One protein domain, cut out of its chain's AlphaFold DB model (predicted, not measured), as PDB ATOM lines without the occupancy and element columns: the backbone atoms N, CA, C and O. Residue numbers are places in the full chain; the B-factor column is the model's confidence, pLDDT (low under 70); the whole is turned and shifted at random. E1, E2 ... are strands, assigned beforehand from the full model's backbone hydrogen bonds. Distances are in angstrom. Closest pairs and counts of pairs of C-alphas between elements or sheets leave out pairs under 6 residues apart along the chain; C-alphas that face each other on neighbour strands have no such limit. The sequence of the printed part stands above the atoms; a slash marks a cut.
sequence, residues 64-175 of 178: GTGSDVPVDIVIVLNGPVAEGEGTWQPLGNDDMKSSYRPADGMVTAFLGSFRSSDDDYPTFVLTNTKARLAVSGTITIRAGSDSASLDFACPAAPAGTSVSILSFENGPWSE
ATOM      1  N   GLY A  64     108.350  73.577  71.680       48.94
ATOM      2  CA  GLY A  64     109.562  74.327  72.006       48.94
ATOM      3  C   GLY A  64     109.805  75.566  71.141       48.94
ATOM      4  O   GLY A  64     110.782  76.272  71.386       48.94
ATOM      5  N   THR A  65     108.968  75.842  70.131       46.03
ATOM      6  CA  THR A  65     109.261  76.863  69.105       46.03
ATOM      7  C   THR A  65     108.384  78.123  69.171       46.03
ATOM      8  O   THR A  65     108.589  79.055  68.389       46.03
ATOM      9  N   GLY A  66     107.424  78.178  70.103       49.19
ATOM     10  CA  GLY A  66     106.328  79.152  70.107       49.19
ATOM     11  C   GLY A  66     106.362  80.223  71.203       49.19
ATOM     12  O   GLY A  66     106.884  80.021  72.293       49.19
ATOM     13  N   SER A  67     105.766  81.372  70.868       52.59
ATOM     14  CA  SER A  67     105.527  82.556  71.711       52.59
ATOM     15  C   SER A  67     104.702  82.263  72.974       52.59
ATOM     16  O   SER A  67     104.093  81.205  73.089       52.59
ATOM     17  N   ASP A  68     104.629  83.240  73.879       58.53
ATOM     18  CA  ASP A  68     103.896  83.177  75.151       58.53
ATOM     19  C   ASP A  68     102.403  82.987  74.915       58.53
ATOM     20  O   ASP A  68     101.650  83.949  74.745       58.53
ATOM     21  N   VAL A  69     101.958  81.738  74.875       59.97
ATOM     22  CA  VAL A  69     100.543  81.446  74.722       59.97
ATOM     23  C   VAL A  69      99.984  81.025  76.076       59.97
ATOM     24  O   VAL A  69     100.552  80.156  76.741       59.97
ATOM     25  N   PRO A  70      98.871  81.635  76.517       65.44
ATOM     26  CA  PRO A  70      98.193  81.197  77.721       65.44
ATOM     27  C   PRO A  70      97.688  79.759  77.548       65.44
ATOM     28  O   PRO A  70      97.050  79.432  76.540       65.44
ATOM     29  N   VAL A  71      97.982  78.908  78.531       70.19
ATOM     30  CA  VAL A  71      97.622  77.484  78.529       70.19
ATOM     31  C   VAL A  71      96.677  77.222  79.686       70.19
ATOM     32  O   VAL A  71      97.134  77.021  80.799       70.19
ATOM     33  N   ASP A  72      95.381  77.164  79.411       73.75
ATOM     34  CA  ASP A  72      94.374  76.776  80.392       73.75
ATOM     35  C   ASP A  72      94.328  75.245  80.530       73.75
ATOM     36  O   ASP A  72      94.255  74.508  79.544       73.75
ATOM     37  N   ILE A  73      94.370  74.750  81.763       74.81
ATOM     38  CA  ILE A  73      94.349  73.320  82.070       74.81
ATOM     39  C   ILE A  73      93.166  73.061  82.990       74.81
ATOM     40  O   ILE A  73      92.819  73.858  83.855       74.81
ATOM     41  N   VAL A  74      92.515  71.924  82.790       78.44
ATOM     42  CA  VAL A  74      91.424  71.452  83.632       78.44
ATOM     43  C   VAL A  74      91.654  69.976  83.916       78.44
ATOM     44  O   VAL A  74      91.541  69.141  83.024       78.44
ATOM     45  N   ILE A  75      91.974  69.646  85.166       78.62
ATOM     46  CA  ILE A  75      92.200  68.268  85.627       78.62
ATOM     47  C   ILE A  75      91.007  67.817  86.454       78.62
ATOM     48  O   ILE A  75      90.872  68.235  87.595       78.62
ATOM     49  N   VAL A  76      90.173  66.941  85.907       80.69
ATOM     50  CA  VAL A  76      88.977  66.396  86.559       80.69
ATOM     51  C   VAL A  76      89.311  65.040  87.166       80.69
ATOM     52  O   VAL A  76      89.676  64.121  86.442       80.69
ATOM     53  N   LEU A  77      89.178  64.900  88.486       77.88
ATOM     54  CA  LEU A  77      89.446  63.649  89.201       77.88
ATOM     55  C   LEU A  77      88.153  62.851  89.418       77.88
ATOM     56  O   LEU A  77      87.136  63.398  89.842       77.88
ATOM     57  N   ASN A  78      88.209  61.544  89.170       73.38
ATOM     58  CA  ASN A  78      87.140  60.586  89.436       73.38
ATOM     59  C   ASN A  78      87.237  60.097  90.886       73.38
ATOM     60  O   ASN A  78      87.774  59.026  91.170       73.38
ATOM     61  N   GLY A  79      86.729  60.899  91.819       70.75
ATOM     62  CA  GLY A  79      86.609  60.524  93.228       70.75
ATOM     63  C   GLY A  79      86.831  61.703  94.170       70.75
ATOM     64  O   GLY A  79      87.486  62.663  93.792       70.75
ATOM     65  N   PRO A  80      86.314  61.651  95.410       70.31
ATOM     66  CA  PRO A  80      86.387  62.764  96.356       70.31
ATOM     67  C   PRO A  80      87.834  63.181  96.603       70.31
ATOM     68  O   PRO A  80      88.615  62.335  97.019       70.31
ATOM     69  N   VAL A  81      88.205  64.444  96.382       75.56
ATOM     70  CA  VAL A  81      89.536  65.006  96.690       75.56
ATOM     71  C   VAL A  81      89.394  66.039  97.794       75.56
ATOM     72  O   VAL A  81      88.515  66.898  97.720       75.56
ATOM     73  N   ALA A  82      90.197  65.910  98.852       75.94
ATOM     74  CA  ALA A  82      90.175  66.884  99.931       75.94
ATOM     75  C   ALA A  82      90.874  68.173  99.482       75.94
ATOM     76  O   ALA A  82      91.793  68.160  98.660       75.94
ATOM     77  N   GLU A  83      90.421  69.301 100.022       75.75
ATOM     78  CA  GLU A  83      91.058  70.589  99.770       75.75
ATOM     79  C   GLU A  83      92.527  70.545 100.218       75.75
ATOM     80  O   GLU A  83      92.842  70.045 101.300       75.75
ATOM     81  N   GLY A  84      93.425  71.028  99.360       76.50
ATOM     82  CA  GLY A  84      94.868  71.018  99.608       76.50
ATOM     83  C   GLY A  84      95.597  69.739  99.190       76.50
ATOM     84  O   GLY A  84      96.823  69.720  99.236       76.50
ATOM     85  N   GLU A  85      94.901  68.691  98.737       81.25
ATOM     86  CA  GLU A  85      95.578  67.503  98.197       81.25
ATOM     87  C   GLU A  85      96.179  67.748  96.806       81.25
ATOM     88  O   GLU A  85      97.154  67.102  96.456       81.25
ATOM     89  N   GLY A  86      95.628  68.663  96.003       84.12
ATOM     90  CA  GLY A  86      96.041  68.924  94.619       84.12
ATOM     91  C   GLY A  86      96.844  70.218  94.451       84.12
ATOM     92  O   GLY A  86      96.288  71.304  94.255       84.12
ATOM     93  N   THR A  87      98.165  70.125  94.490       85.81
ATOM     94  CA  THR A  87      99.043  71.300  94.472       85.81
ATOM     95  C   THR A  87      99.823  71.409  93.173       85.81
ATOM     96  O   THR A  87     100.205  70.413  92.569       85.81
ATOM     97  N   TRP A  88     100.064  72.644  92.748       85.19
ATOM     98  CA  TRP A  88     101.025  72.934  91.696       85.19
ATOM     99  C   TRP A  88     102.433  73.026  92.280       85.19
ATOM    100  O   TRP A  88     102.627  73.549  93.378       85.19
ATOM    101  N   GLN A  89     103.410  72.538  91.532       84.81
ATOM    102  CA  GLN A  89     104.831  72.706  91.794       84.81
ATOM    103  C   GLN A  89     105.498  73.372  90.580       84.81
ATOM    104  O   GLN A  89     105.115  73.031  89.466       84.81
ATOM    105  N   PRO A  90     106.473  74.280  90.766       77.19
ATOM    106  CA  PRO A  90     106.881  74.854  92.049       77.19
ATOM    107  C   PRO A  90     105.768  75.704  92.690       77.19
ATOM    108  O   PRO A  90     104.963  76.338  92.015       77.19
ATOM    109  N   LEU A  91     105.689  75.693  94.022       67.50
ATOM    110  CA  LEU A  91     104.703  76.493  94.753       67.50
ATOM    111  C   LEU A  91     105.011  77.992  94.607       67.50
ATOM    112  O   LEU A  91     106.173  78.388  94.634       67.50
ATOM    113  N   GLY A  92     103.970  78.828  94.548       64.12
ATOM    114  CA  GLY A  92     104.112  80.290  94.594       64.12
ATOM    115  C   GLY A  92     104.209  80.993  93.238       64.12
ATOM    116  O   GLY A  92     104.510  82.181  93.211       64.12
ATOM    117  N   ASN A  93     103.936  80.296  92.133       70.88
ATOM    118  CA  ASN A  93     103.697  80.950  90.848       70.88
ATOM    119  C   ASN A  93     102.241  81.449  90.784       70.88
ATOM    120  O   ASN A  93     101.310  80.648  90.876       70.88
ATOM    121  N   ASP A  94     102.049  82.756  90.606       73.56
ATOM    122  CA  ASP A  94     100.725  83.390  90.533       73.56
ATOM    123  C   ASP A  94      99.908  82.967  89.297       73.56
ATOM    124  O   ASP A  94      98.675  83.085  89.291       73.56
ATOM    125  N   ASP A  95     100.576  82.424  88.275       72.81
ATOM    126  CA  ASP A  95      99.939  81.852  87.089       72.81
ATOM    127  C   ASP A  95      99.380  80.447  87.352       72.81
ATOM    128  O   ASP A  95      98.583  79.942  86.565       72.81
ATOM    129  N   MET A  96      99.743  79.810  88.466       80.44
ATOM    130  CA  MET A  96      99.275  78.478  88.840       80.44
ATOM    131  C   MET A  96      98.181  78.565  89.898       80.44
ATOM    132  O   MET A  96      98.405  78.981  91.034       80.44
ATOM    133  N   LYS A  97      96.967  78.136  89.546       78.62
ATOM    134  CA  LYS A  97      95.804  78.179  90.443       78.62
ATOM    135  C   LYS A  97      95.132  76.820  90.500       78.62
ATOM    136  O   LYS A  97      95.041  76.113  89.504       78.62
ATOM    137  N   SER A  98      94.612  76.442  91.660       78.50
ATOM    138  CA  SER A  98      93.742  75.274  91.784       78.50
ATOM    139  C   SER A  98      92.453  75.652  92.500       78.50
ATOM    140  O   SER A  98      92.438  76.418  93.460       78.50
ATOM    141  N   SER A  99      91.344  75.145  91.977       77.50
ATOM    142  CA  SER A  99      90.022  75.244  92.570       77.50
ATOM    143  C   SER A  99      89.532  73.841  92.882       77.50
ATOM    144  O   SER A  99      89.711  72.910  92.096       77.50
ATOM    145  N   TYR A 100      88.915  73.687  94.045       72.31
ATOM    146  CA  TYR A 100      88.423  72.410  94.525       72.31
ATOM    147  C   TYR A 100      86.910  72.461  94.603       72.31
ATOM    148  O   TYR A 100      86.328  73.414  95.122       72.31
ATOM    149  N   ARG A 101      86.267  71.399  94.128       70.75
ATOM    150  CA  ARG A 101      84.841  71.151  94.311       70.75
ATOM    151  C   ARG A 101      84.674  69.873  95.128       70.75
ATOM    152  O   ARG A 101      84.456  68.803  94.558       70.75
ATOM    153  N   PRO A 102      84.736  69.970  96.469       64.75
ATOM    154  CA  PRO A 102      84.667  68.804  97.345       64.75
ATOM    155  C   PRO A 102      83.369  68.005  97.177       64.75
ATOM    156  O   PRO A 102      83.383  66.787  97.318       64.75
ATOM    157  N   ALA A 103      82.263  68.682  96.838       65.19
ATOM    158  CA  ALA A 103      80.950  68.063  96.639       65.19
ATOM    159  C   ALA A 103      80.933  67.031  95.499       65.19
ATOM    160  O   ALA A 103      80.235  66.026  95.597       65.19
ATOM    161  N   ASP A 104      81.731  67.261  94.455       66.06
ATOM    162  CA  ASP A 104      81.800  66.406  93.267       66.06
ATOM    163  C   ASP A 104      83.102  65.586  93.222       66.06
ATOM    164  O   ASP A 104      83.325  64.816  92.293       66.06
ATOM    165  N   GLY A 105      83.995  65.778  94.201       63.53
ATOM    166  CA  GLY A 105      85.352  65.225  94.195       63.53
ATOM    167  C   GLY A 105      86.269  65.778  93.109       63.53
ATOM    168  O   GLY A 105      87.387  65.312  92.920       63.53
ATOM    169  N   MET A 106      85.808  66.802  92.410       67.81
ATOM    170  CA  MET A 106      86.501  67.366  91.276       67.81
ATOM    171  C   MET A 106      87.536  68.382  91.758       67.81
ATOM    172  O   MET A 106      87.226  69.293  92.529       67.81
ATOM    173  N   VAL A 107      88.762  68.250  91.266       73.62
ATOM    174  CA  VAL A 107      89.724  69.352  91.266       73.62
ATOM    175  C   VAL A 107      89.620  70.052  89.916       73.62
ATOM    176  O   VAL A 107      89.058  69.529  88.960       73.62
ATOM    177  N   THR A 108      90.038  71.300  89.838       75.12
ATOM    178  CA  THR A 108      90.222  72.016  88.583       75.12
ATOM    179  C   THR A 108      91.486  72.835  88.751       75.12
ATOM    180  O   THR A 108      91.533  73.754  89.564       75.12
ATOM    181  N   ALA A 109      92.541  72.432  88.056       74.75
ATOM    182  CA  ALA A 109      93.867  73.014  88.181       74.75
ATOM    183  C   ALA A 109      94.175  73.832  86.932       74.75
ATOM    184  O   ALA A 109      94.374  73.244  85.880       74.75
ATOM    185  N   PHE A 110      94.218  75.150  87.085       73.50
ATOM    186  CA  PHE A 110      94.462  76.134  86.040       73.50
ATOM    187  C   PHE A 110      95.940  76.521  85.994       73.50
ATOM    188  O   PHE A 110      96.563  76.756  87.033       73.50
ATOM    189  N   LEU A 111      96.454  76.661  84.781       74.19
ATOM    190  CA  LEU A 111      97.723  77.305  84.480       74.19
ATOM    191  C   LEU A 111      97.388  78.539  83.628       74.19
ATOM    192  O   LEU A 111      96.463  78.512  82.825       74.19
ATOM    193  N   GLY A 112      98.004  79.683  83.902       64.19
ATOM    194  CA  GLY A 112      97.692  80.937  83.214       64.19
ATOM    195  C   GLY A 112      98.468  81.051  81.910       64.19
ATOM    196  O   GLY A 112      97.904  81.283  80.844       64.19
ATOM    197  N   SER A 113      99.772  80.829  82.000       67.06
ATOM    198  CA  SER A 113     100.695  80.793  80.877       67.06
ATOM    199  C   SER A 113     101.844  79.859  81.192       67.06
ATOM    200  O   SER A 113     102.283  79.770  82.335       67.06
ATOM    201  N   PHE A 114     102.326  79.173  80.165       67.75
ATOM    202  CA  PHE A 114     103.514  78.344  80.251       67.75
ATOM    203  C   PHE A 114     104.317  78.523  78.977       67.75
ATOM    204  O   PHE A 114     103.756  78.414  77.883       67.75
ATOM    205  N   ARG A 115     105.616  78.782  79.114       64.25
ATOM    206  CA  ARG A 115     106.534  78.735  77.984       64.25
ATOM    207  C   ARG A 115     107.305  77.434  78.075       64.25
ATOM    208  O   ARG A 115     107.889  77.112  79.099       64.25
ATOM    209  N   SER A 116     107.396  76.718  76.963       56.44
ATOM    210  CA  SER A 116     108.229  75.515  76.868       56.44
ATOM    211  C   SER A 116     109.723  75.777  77.111       56.44
ATOM    212  O   SER A 116     110.473  74.827  77.302       56.44
ATOM    213  N   SER A 117     110.164  77.040  77.051       57.22
ATOM    214  CA  SER A 117     111.528  77.470  77.378       57.22
ATOM    215  C   SER A 117     111.743  77.787  78.858       57.22
ATOM    216  O   SER A 117     112.861  78.145  79.220       57.22
ATOM    217  N   ASP A 118     110.694  77.764  79.683       65.25
ATOM    218  CA  ASP A 118     110.832  78.023  81.112       65.25
ATOM    219  C   ASP A 118     111.547  76.836  81.773       65.25
ATOM    220  O   ASP A 118     111.184  75.679  81.561       65.25
ATOM    221  N   ASP A 119     112.563  77.129  82.588       63.53
ATOM    222  CA  ASP A 119     113.303  76.109  83.347       63.53
ATOM    223  C   ASP A 119     112.467  75.524  84.506       63.53
ATOM    224  O   ASP A 119     112.777  74.455  85.035       63.53
ATOM    225  N   ASP A 120     111.385  76.212  84.884       69.62
ATOM    226  CA  ASP A 120     110.428  75.783  85.898       69.62
ATOM    227  C   ASP A 120     109.265  75.038  85.234       69.62
ATOM    228  O   ASP A 120     108.256  75.629  84.850       69.62
ATOM    229  N   TYR A 121     109.398  73.717  85.112       75.00
ATOM    230  CA  TYR A 121     108.338  72.870  84.568       75.00
ATOM    231  C   TYR A 121     107.197  72.722  85.583       75.00
ATOM    232  O   TYR A 121     107.368  72.039  86.605       75.00
ATOM    233  N   PRO A 122     106.013  73.311  85.327       78.62
ATOM    234  CA  PRO A 122     104.893  73.181  86.231       78.62
ATOM    235  C   PRO A 122     104.503  71.709  86.326       78.62
ATOM    236  O   PRO A 122     104.460  70.983  85.338       78.62
ATOM    237  N   THR A 123     104.235  71.249  87.536       82.94
ATOM    238  CA  THR A 123     103.821  69.878  87.803       82.94
ATOM    239  C   THR A 123     102.630  69.914  88.735       82.94
ATOM    240  O   THR A 123     102.696  70.484  89.823       82.94
ATOM    241  N   PHE A 124     101.523  69.310  88.320       85.19
ATOM    242  CA  PHE A 124     100.380  69.128  89.196       85.19
ATOM    243  C   PHE A 124     100.537  67.826  89.973       85.19
ATOM    244  O   PHE A 124     100.581  66.739  89.391       85.19
ATOM    245  N   VAL A 125     100.611  67.947  91.293       86.81
ATOM    246  CA  VAL A 125     100.875  66.856  92.226       86.81
ATOM    247  C   VAL A 125      99.674  66.649  93.131       86.81
ATOM    248  O   VAL A 125      99.133  67.589  93.713       86.81
ATOM    249  N   LEU A 126      99.288  65.389  93.291       84.50
ATOM    250  CA  LEU A 126      98.266  64.968  94.228       84.50
ATOM    251  C   LEU A 126      98.907  64.294  95.445       84.50
ATOM    252  O   LEU A 126      99.439  63.189  95.351       84.50
ATOM    253  N   THR A 127      98.829  64.933  96.606       84.94
ATOM    254  CA  THR A 127      99.260  64.377  97.888       84.94
ATOM    255  C   THR A 127      98.117  63.613  98.540       84.94
ATOM    256  O   THR A 127      97.080  64.174  98.883       84.94
ATOM    257  N   ASN A 128      98.315  62.316  98.761       76.94
ATOM    258  CA  ASN A 128      97.338  61.470  99.432       76.94
ATOM    259  C   ASN A 128      97.361  61.722 100.940       76.94
ATOM    260  O   ASN A 128      98.209  61.182 101.648       76.94
ATOM    261  N   THR A 129      96.407  62.484 101.475       76.00
ATOM    262  CA  THR A 129      96.283  62.644 102.940       76.00
ATOM    263  C   THR A 129      95.700  61.397 103.603       76.00
ATOM    264  O   THR A 129      95.905  61.150 104.792       76.00
ATOM    265  N   LYS A 130      94.994  60.573 102.823       71.81
ATOM    266  CA  LYS A 130      94.446  59.273 103.222       71.81
ATOM    267  C   LYS A 130      94.850  58.222 102.198       71.81
ATOM    268  O   LYS A 130      95.062  58.546 101.035       71.81
ATOM    269  N   ALA A 131      94.920  56.960 102.617       64.88
ATOM    270  CA  ALA A 131      95.145  55.861 101.683       64.88
ATOM    271  C   ALA A 131      93.996  55.830 100.661       64.88
ATOM    272  O   ALA A 131      92.840  55.624 101.039       64.88
ATOM    273  N   ARG A 132      94.309  56.068  99.383       66.69
ATOM    274  CA  ARG A 132      93.329  56.045  98.294       66.69
ATOM    275  C   ARG A 132      93.394  54.741  97.526       66.69
ATOM    276  O   ARG A 132      94.463  54.258  97.155       66.69
ATOM    277  N   LEU A 133      92.210  54.226  97.221       62.47
ATOM    278  CA  LEU A 133      92.000  53.280  96.135       62.47
ATOM    279  C   LEU A 133      92.177  54.091  94.843       62.47
ATOM    280  O   LEU A 133      91.477  55.080  94.698       62.47
ATOM    281  N   ALA A 134      93.169  53.741  94.020       74.75
ATOM    282  CA  ALA A 134      93.500  54.263  92.680       74.75
ATOM    283  C   ALA A 134      92.823  55.576  92.210       74.75
ATOM    284  O   ALA A 134      91.602  55.675  92.099       74.75
ATOM    285  N   VAL A 135      93.626  56.565  91.815       76.31
ATOM    286  CA  VAL A 135      93.121  57.847  91.293       76.31
ATOM    287  C   VAL A 135      93.015  57.771  89.776       76.31
ATOM    288  O   VAL A 135      93.966  57.384  89.118       76.31
ATOM    289  N   SER A 136      91.887  58.168  89.201       81.31
ATOM    290  CA  SER A 136      91.741  58.312  87.747       81.31
ATOM    291  C   SER A 136      91.052  59.624  87.419       81.31
ATOM    292  O   SER A 136      90.503  60.265  88.317       81.31
ATOM    293  N   GLY A 137      91.083  60.041  86.161       80.06
ATOM    294  CA  GLY A 137      90.483  61.303  85.759       80.06
ATOM    295  C   GLY A 137      90.732  61.654  84.303       80.06
ATOM    296  O   GLY A 137      91.295  60.861  83.551       80.06
ATOM    297  N   THR A 138      90.341  62.872  83.945       83.44
ATOM    298  CA  THR A 138      90.541  63.454  82.616       83.44
ATOM    299  C   THR A 138      91.265  64.787  82.755       83.44
ATOM    300  O   THR A 138      90.859  65.652  83.528       83.44
ATOM    301  N   ILE A 139      92.325  64.974  81.980       82.69
ATOM    302  CA  ILE A 139      93.066  66.225  81.834       82.69
ATOM    303  C   ILE A 139      92.622  66.855  80.522       82.69
ATOM    304  O   ILE A 139      92.644  66.204  79.486       82.69
ATOM    305  N   THR A 140      92.219  68.118  80.544       80.12
ATOM    306  CA  THR A 140      91.959  68.919  79.345       80.12
ATOM    307  C   THR A 140      92.953  70.065  79.307       80.12
ATOM    308  O   THR A 140      93.061  70.805  80.276       80.12
ATOM    309  N   ILE A 141      93.665  70.206  78.196       77.56
ATOM    310  CA  ILE A 141      94.651  71.257  77.951       77.56
ATOM    311  C   ILE A 141      94.116  72.119  76.816       77.56
ATOM    312  O   ILE A 141      93.759  71.599  75.759       77.56
ATOM    313  N   ARG A 142      94.045  73.429  77.032       75.31
ATOM    314  CA  ARG A 142      93.612  74.430  76.059       75.31
ATOM    315  C   ARG A 142      94.707  75.463  75.903       75.31
ATOM    316  O   ARG A 142      95.127  76.074  76.874       75.31
ATOM    317  N   ALA A 143      95.152  75.665  74.681       72.50
ATOM    318  CA  ALA A 143      96.261  76.540  74.364       72.50
ATOM    319  C   ALA A 143      95.860  77.398  73.163       72.50
ATOM    320  O   ALA A 143      95.806  76.917  72.032       72.50
ATOM    321  N   GLY A 144      95.489  78.656  73.408       69.69
ATOM    322  CA  GLY A 144      94.883  79.495  72.369       69.69
ATOM    323  C   GLY A 144      93.594  78.878  71.798       69.69
ATOM    324  O   GLY A 144      92.616  78.706  72.524       69.69
ATOM    325  N   SER A 145      93.579  78.569  70.496       68.19
ATOM    326  CA  SER A 145      92.452  77.909  69.809       68.19
ATOM    327  C   SER A 145      92.498  76.380  69.846       68.19
ATOM    328  O   SER A 145      91.523  75.739  69.456       68.19
ATOM    329  N   ASP A 146      93.612  75.799  70.286       71.81
ATOM    330  CA  ASP A 146      93.819  74.356  70.297       71.81
ATOM    331  C   ASP A 146      93.384  73.755  71.634       71.81
ATOM    332  O   ASP A 146      93.559  74.352  72.700       71.81
ATOM    333  N   SER A 147      92.833  72.543  71.598       75.69
ATOM    334  CA  SER A 147      92.456  71.810  72.805       75.69
ATOM    335  C   SER A 147      92.702  70.317  72.658       75.69
ATOM    336  O   SER A 147      92.347  69.741  71.631       75.69
ATOM    337  N   ALA A 148      93.220  69.688  73.707       76.62
ATOM    338  CA  ALA A 148      93.390  68.245  73.808       76.62
ATOM    339  C   ALA A 148      92.857  67.740  75.151       76.62
ATOM    340  O   ALA A 148      92.939  68.441  76.161       76.62
ATOM    341  N   SER A 149      92.336  66.516  75.169       80.88
ATOM    342  CA  SER A 149      91.923  65.834  76.395       80.88
ATOM    343  C   SER A 149      92.590  64.466  76.485       80.88
ATOM    344  O   SER A 149      92.746  63.785  75.473       80.88
ATOM    345  N   LEU A 150      92.982  64.081  77.696       76.75
ATOM    346  CA  LEU A 150      93.665  62.834  78.010       76.75
ATOM    347  C   LEU A 150      93.071  62.229  79.277       76.75
ATOM    348  O   LEU A 150      93.024  62.884  80.317       76.75
ATOM    349  N   ASP A 151      92.676  60.966  79.209       81.56
ATOM    350  CA  ASP A 151      92.320  60.199  80.397       81.56
ATOM    351  C   ASP A 151      93.570  59.595  81.038       81.56
ATOM    352  O   ASP A 151      94.490  59.151  80.349       81.56
ATOM    353  N   PHE A 152      93.596  59.548  82.367       77.94
ATOM    354  CA  PHE A 152      94.700  58.967  83.122       77.94
ATOM    355  C   PHE A 152      94.195  58.096  84.274       77.94
ATOM    356  O   PHE A 152      93.085  58.261  84.793       77.94
ATOM    357  N   ALA A 153      95.049  57.170  84.699       80.56
ATOM    358  CA  ALA A 153      94.804  56.304  85.839       80.56
ATOM    359  C   ALA A 153      96.114  56.021  86.578       80.56
ATOM    360  O   ALA A 153      97.057  55.461  86.020       80.56
ATOM    361  N   CYS A 154      96.142  56.386  87.852       77.19
ATOM    362  CA  CYS A 154      97.232  56.165  88.781       77.19
ATOM    363  C   CYS A 154      96.896  55.029  89.749       77.19
ATOM    364  O   CYS A 154      95.767  54.943  90.248       77.19
ATOM    365  N   PRO A 155      97.868  54.150  90.052       76.38
ATOM    366  CA  PRO A 155      97.658  53.071  91.002       76.38
ATOM    367  C   PRO A 155      97.367  53.619  92.402       76.38
ATOM    368  O   PRO A 155      97.629  54.781  92.716       76.38
ATOM    369  N   ALA A 156      96.824  52.756  93.260       74.94
ATOM    370  CA  ALA A 156      96.665  53.075  94.672       74.94
ATOM    371  C   ALA A 156      98.021  53.454  95.282       74.94
ATOM    372  O   ALA A 156      99.035  52.803  95.016       74.94
ATOM    373  N   ALA A 157      98.018  54.489  96.114       72.44
ATOM    374  CA  ALA A 157      99.215  54.993  96.761       72.44
ATOM    375  C   ALA A 157      98.984  55.102  98.284       72.44
ATOM    376  O   ALA A 157      97.862  55.410  98.718       72.44
ATOM    377  N   PRO A 158     100.000  54.805  99.119       76.44
ATOM    378  CA  PRO A 158      99.889  54.910 100.572       76.44
ATOM    379  C   PRO A 158      99.561  56.336 101.038       76.44
ATOM    380  O   PRO A 158      99.875  57.317 100.365       76.44
ATOM    381  N   ALA A 159      98.990  56.469 102.236       79.88
ATOM    382  CA  ALA A 159      98.842  57.782 102.861       79.88
ATOM    383  C   ALA A 159     100.216  58.455 103.043       79.88
ATOM    384  O   ALA A 159     101.193  57.795 103.395       79.88
ATOM    385  N   GLY A 160     100.279  59.763 102.815       78.62
ATOM    386  CA  GLY A 160     101.501  60.563 102.871       78.62
ATOM    387  C   GLY A 160     102.352  60.522 101.600       78.62
ATOM    388  O   GLY A 160     103.393  61.169 101.570       78.62
ATOM    389  N   THR A 161     101.933  59.797 100.559       81.06
ATOM    390  CA  THR A 161     102.632  59.799  99.266       81.06
ATOM    391  C   THR A 161     102.042  60.834  98.318       81.06
ATOM    392  O   THR A 161     100.824  61.027  98.259       81.06
ATOM    393  N   SER A 162     102.922  61.490  97.572       82.75
ATOM    394  CA  SER A 162     102.562  62.399  96.493       82.75
ATOM    395  C   SER A 162     102.665  61.663  95.168       82.75
ATOM    396  O   SER A 162     103.585  60.884  94.968       82.75
ATOM    397  N   VAL A 163     101.704  61.891  94.283       81.81
ATOM    398  CA  VAL A 163     101.681  61.316  92.941       81.81
ATOM    399  C   VAL A 163     101.631  62.481  91.970       81.81
ATOM    400  O   VAL A 163     100.726  63.312  92.066       81.81
ATOM    401  N   SER A 164     102.604  62.576  91.067       83.81
ATOM    402  CA  SER A 164     102.478  63.505  89.943       83.81
ATOM    403  C   SER A 164     101.264  63.085  89.106       83.81
ATOM    404  O   SER A 164     100.908  61.914  89.048       83.81
ATOM    405  N   ILE A 165     100.526  64.029  88.545       83.31
ATOM    406  CA  ILE A 165      99.375  63.725  87.681       83.31
ATOM    407  C   ILE A 165      99.624  64.284  86.294       83.31
ATOM    408  O   ILE A 165      99.273  63.648  85.305       83.31
ATOM    409  N   LEU A 166     100.246  65.457  86.229       83.38
ATOM    410  CA  LEU A 166     100.611  66.142  85.005       83.38
ATOM    411  C   LEU A 166     101.963  66.809  85.225       83.38
ATOM    412  O   LEU A 166     102.084  67.637  86.124       83.38
ATOM    413  N   SER A 167     102.947  66.464  84.404       80.50
ATOM    414  CA  SER A 167     104.240  67.144  84.345       80.50
ATOM    415  C   SER A 167     104.405  67.785  82.978       80.50
ATOM    416  O   SER A 167     103.913  67.250  81.986       80.50
ATOM    417  N   PHE A 168     105.089  68.923  82.936       75.56
ATOM    418  CA  PHE A 168     105.511  69.585  81.701       75.56
ATOM    419  C   PHE A 168     106.999  69.364  81.400       75.56
ATOM    420  O   PHE A 168     107.512  69.876  80.403       75.56
ATOM    421  N   GLU A 169     107.692  68.588  82.239       70.31
ATOM    422  CA  GLU A 169     109.094  68.231  82.046       70.31
ATOM    423  C   GLU A 169     109.227  67.379  80.774       70.31
ATOM    424  O   GLU A 169     108.813  66.218  80.747       70.31
ATOM    425  N   ASN A 170     109.814  67.962  79.722       65.75
ATOM    426  CA  ASN A 170     109.874  67.408  78.359       65.75
ATOM    427  C   ASN A 170     108.513  67.325  77.625       65.75
ATOM    428  O   ASN A 170     108.312  66.447  76.785       65.75
ATOM    429  N   GLY A 171     107.599  68.261  77.910       64.56
ATOM    430  CA  GLY A 171     106.256  68.351  77.318       64.56
ATOM    431  C   GLY A 171     105.158  67.888  78.286       64.56
ATOM    432  O   GLY A 171     105.481  67.303  79.308       64.56
ATOM    433  N   PRO A 172     103.863  68.159  78.025       64.69
ATOM    434  CA  PRO A 172     102.784  67.820  78.954       64.69
ATOM    435  C   PRO A 172     102.426  66.340  78.910       64.69
ATOM    436  O   PRO A 172     101.832  65.878  77.941       64.69
ATOM    437  N   TRP A 173     102.699  65.606  79.980       68.31
ATOM    438  CA  TRP A 173     102.403  64.181  80.076       68.31
ATOM    439  C   TRP A 173     101.824  63.800  81.431       68.31
ATOM    440  O   TRP A 173     102.163  64.380  82.464       68.31
ATOM    441  N   SER A 174     100.927  62.810  81.425       66.62
ATOM    442  CA  SER A 174     100.394  62.258  82.664       66.62
ATOM    443  C   SER A 174     101.363  61.248  83.260       66.62
ATOM    444  O   SER A 174     101.661  60.217  82.653       66.62
ATOM    445  N   GLU A 175     101.822  61.532  84.468       68.19
ATOM    446  CA  GLU A 175     102.912  60.830  85.131       68.19
ATOM    447  C   GLU A 175     102.453  60.289  86.465       68.19
ATOM    448  O   GLU A 175     102.655  60.953  87.463       68.19
TER     449      GLU A 175
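This is residues 64 to 175 of the 178 residues of an uncharacterized protein of Mesorhizobium sp (UniProt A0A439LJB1). This is an elongated sandwich of strands: the three-strand sheet E2 E5 E8 makes one wall, and over it a curving wall runs from the hairpin E3 and E4 into the sheet E1 E6 E7, with E4 and E1 side by side. The two walls come loosely together where the end of E7 nears E8. The printed part has 112 residues, with no named helix and eight named strands, E1 to E8 in chain order. The class is all strand, though only 52 of the 112 residues are in named elements; the three sheets, E1 E6 E7, E2 E5 E8 and E3 E4, are antiparallel. The whole is compact, with a radius of gyration of the C-alphas of 13.7 A, and spans 41 by 25 by 23 A.

Find C-alpha 135 at (93.121, 57.847, 91.293); from there E6 runs 25.4 A to residue 143. E7, residues 146 to 154, comes back over 26.2 A, and E1, residues 71 to 77, begins at (97.622, 77.484, 78.529) and is 19.3 A long. Look next for E3, residues 96 to 101, 17.1 A, and E4, residues 106 to 111, 16.5 A. The remaining strands are E2, residues 86 to 89, E5, residues 123 to 127, and E8, residues 162 to 167, which ends with C-alpha 167 at (104.240, 67.144, 84.345).

Start at the twisted sheet E1 E6 E7, where E6 is the inner strand. Between the antiparallel neighbours E1 and E6, N 74 and O 140 are within hydrogen-bond range at 2.8 A, and between E6 and E7, a hairpin, N 139 and O 150 are within hydrogen-bond range at 2.8 A. Look next at E1 and E4, which have 18 pairs of C-alphas within 8 A: their closest C-alphas, of Ile 73 and Phe 110, are 4.9 A apart. E4 forms a hairpin with E3, where N 99 and O 108 are 2.8 A apart. The sheets E3 E4 and E2 E5 E8 form a sandwich, two sheets face to face: the parts that face each other are 9.9 A apart centre to centre, and the strands of the one stand at 34 degrees to those of the other. In E2 E5 E8, N 87 and O 125 are 2.8 A apart, as are N 126 and O 163. The closest C-alphas of E7 and E8, of Cys 154 and Ile 165, are 7.9 A apart; E3 and E8 are apart.

The farthest C-alphas, of Ser 67 and Ala 131, are 41.5 A apart. The printed part, residues 64 to 175, has no cut. The link from E4 to E5, 11 residues, is long. The mean pLDDT of the printed part is 73.3; 34 residues are under 70, among them residues 64 to 70 and 112 to 120.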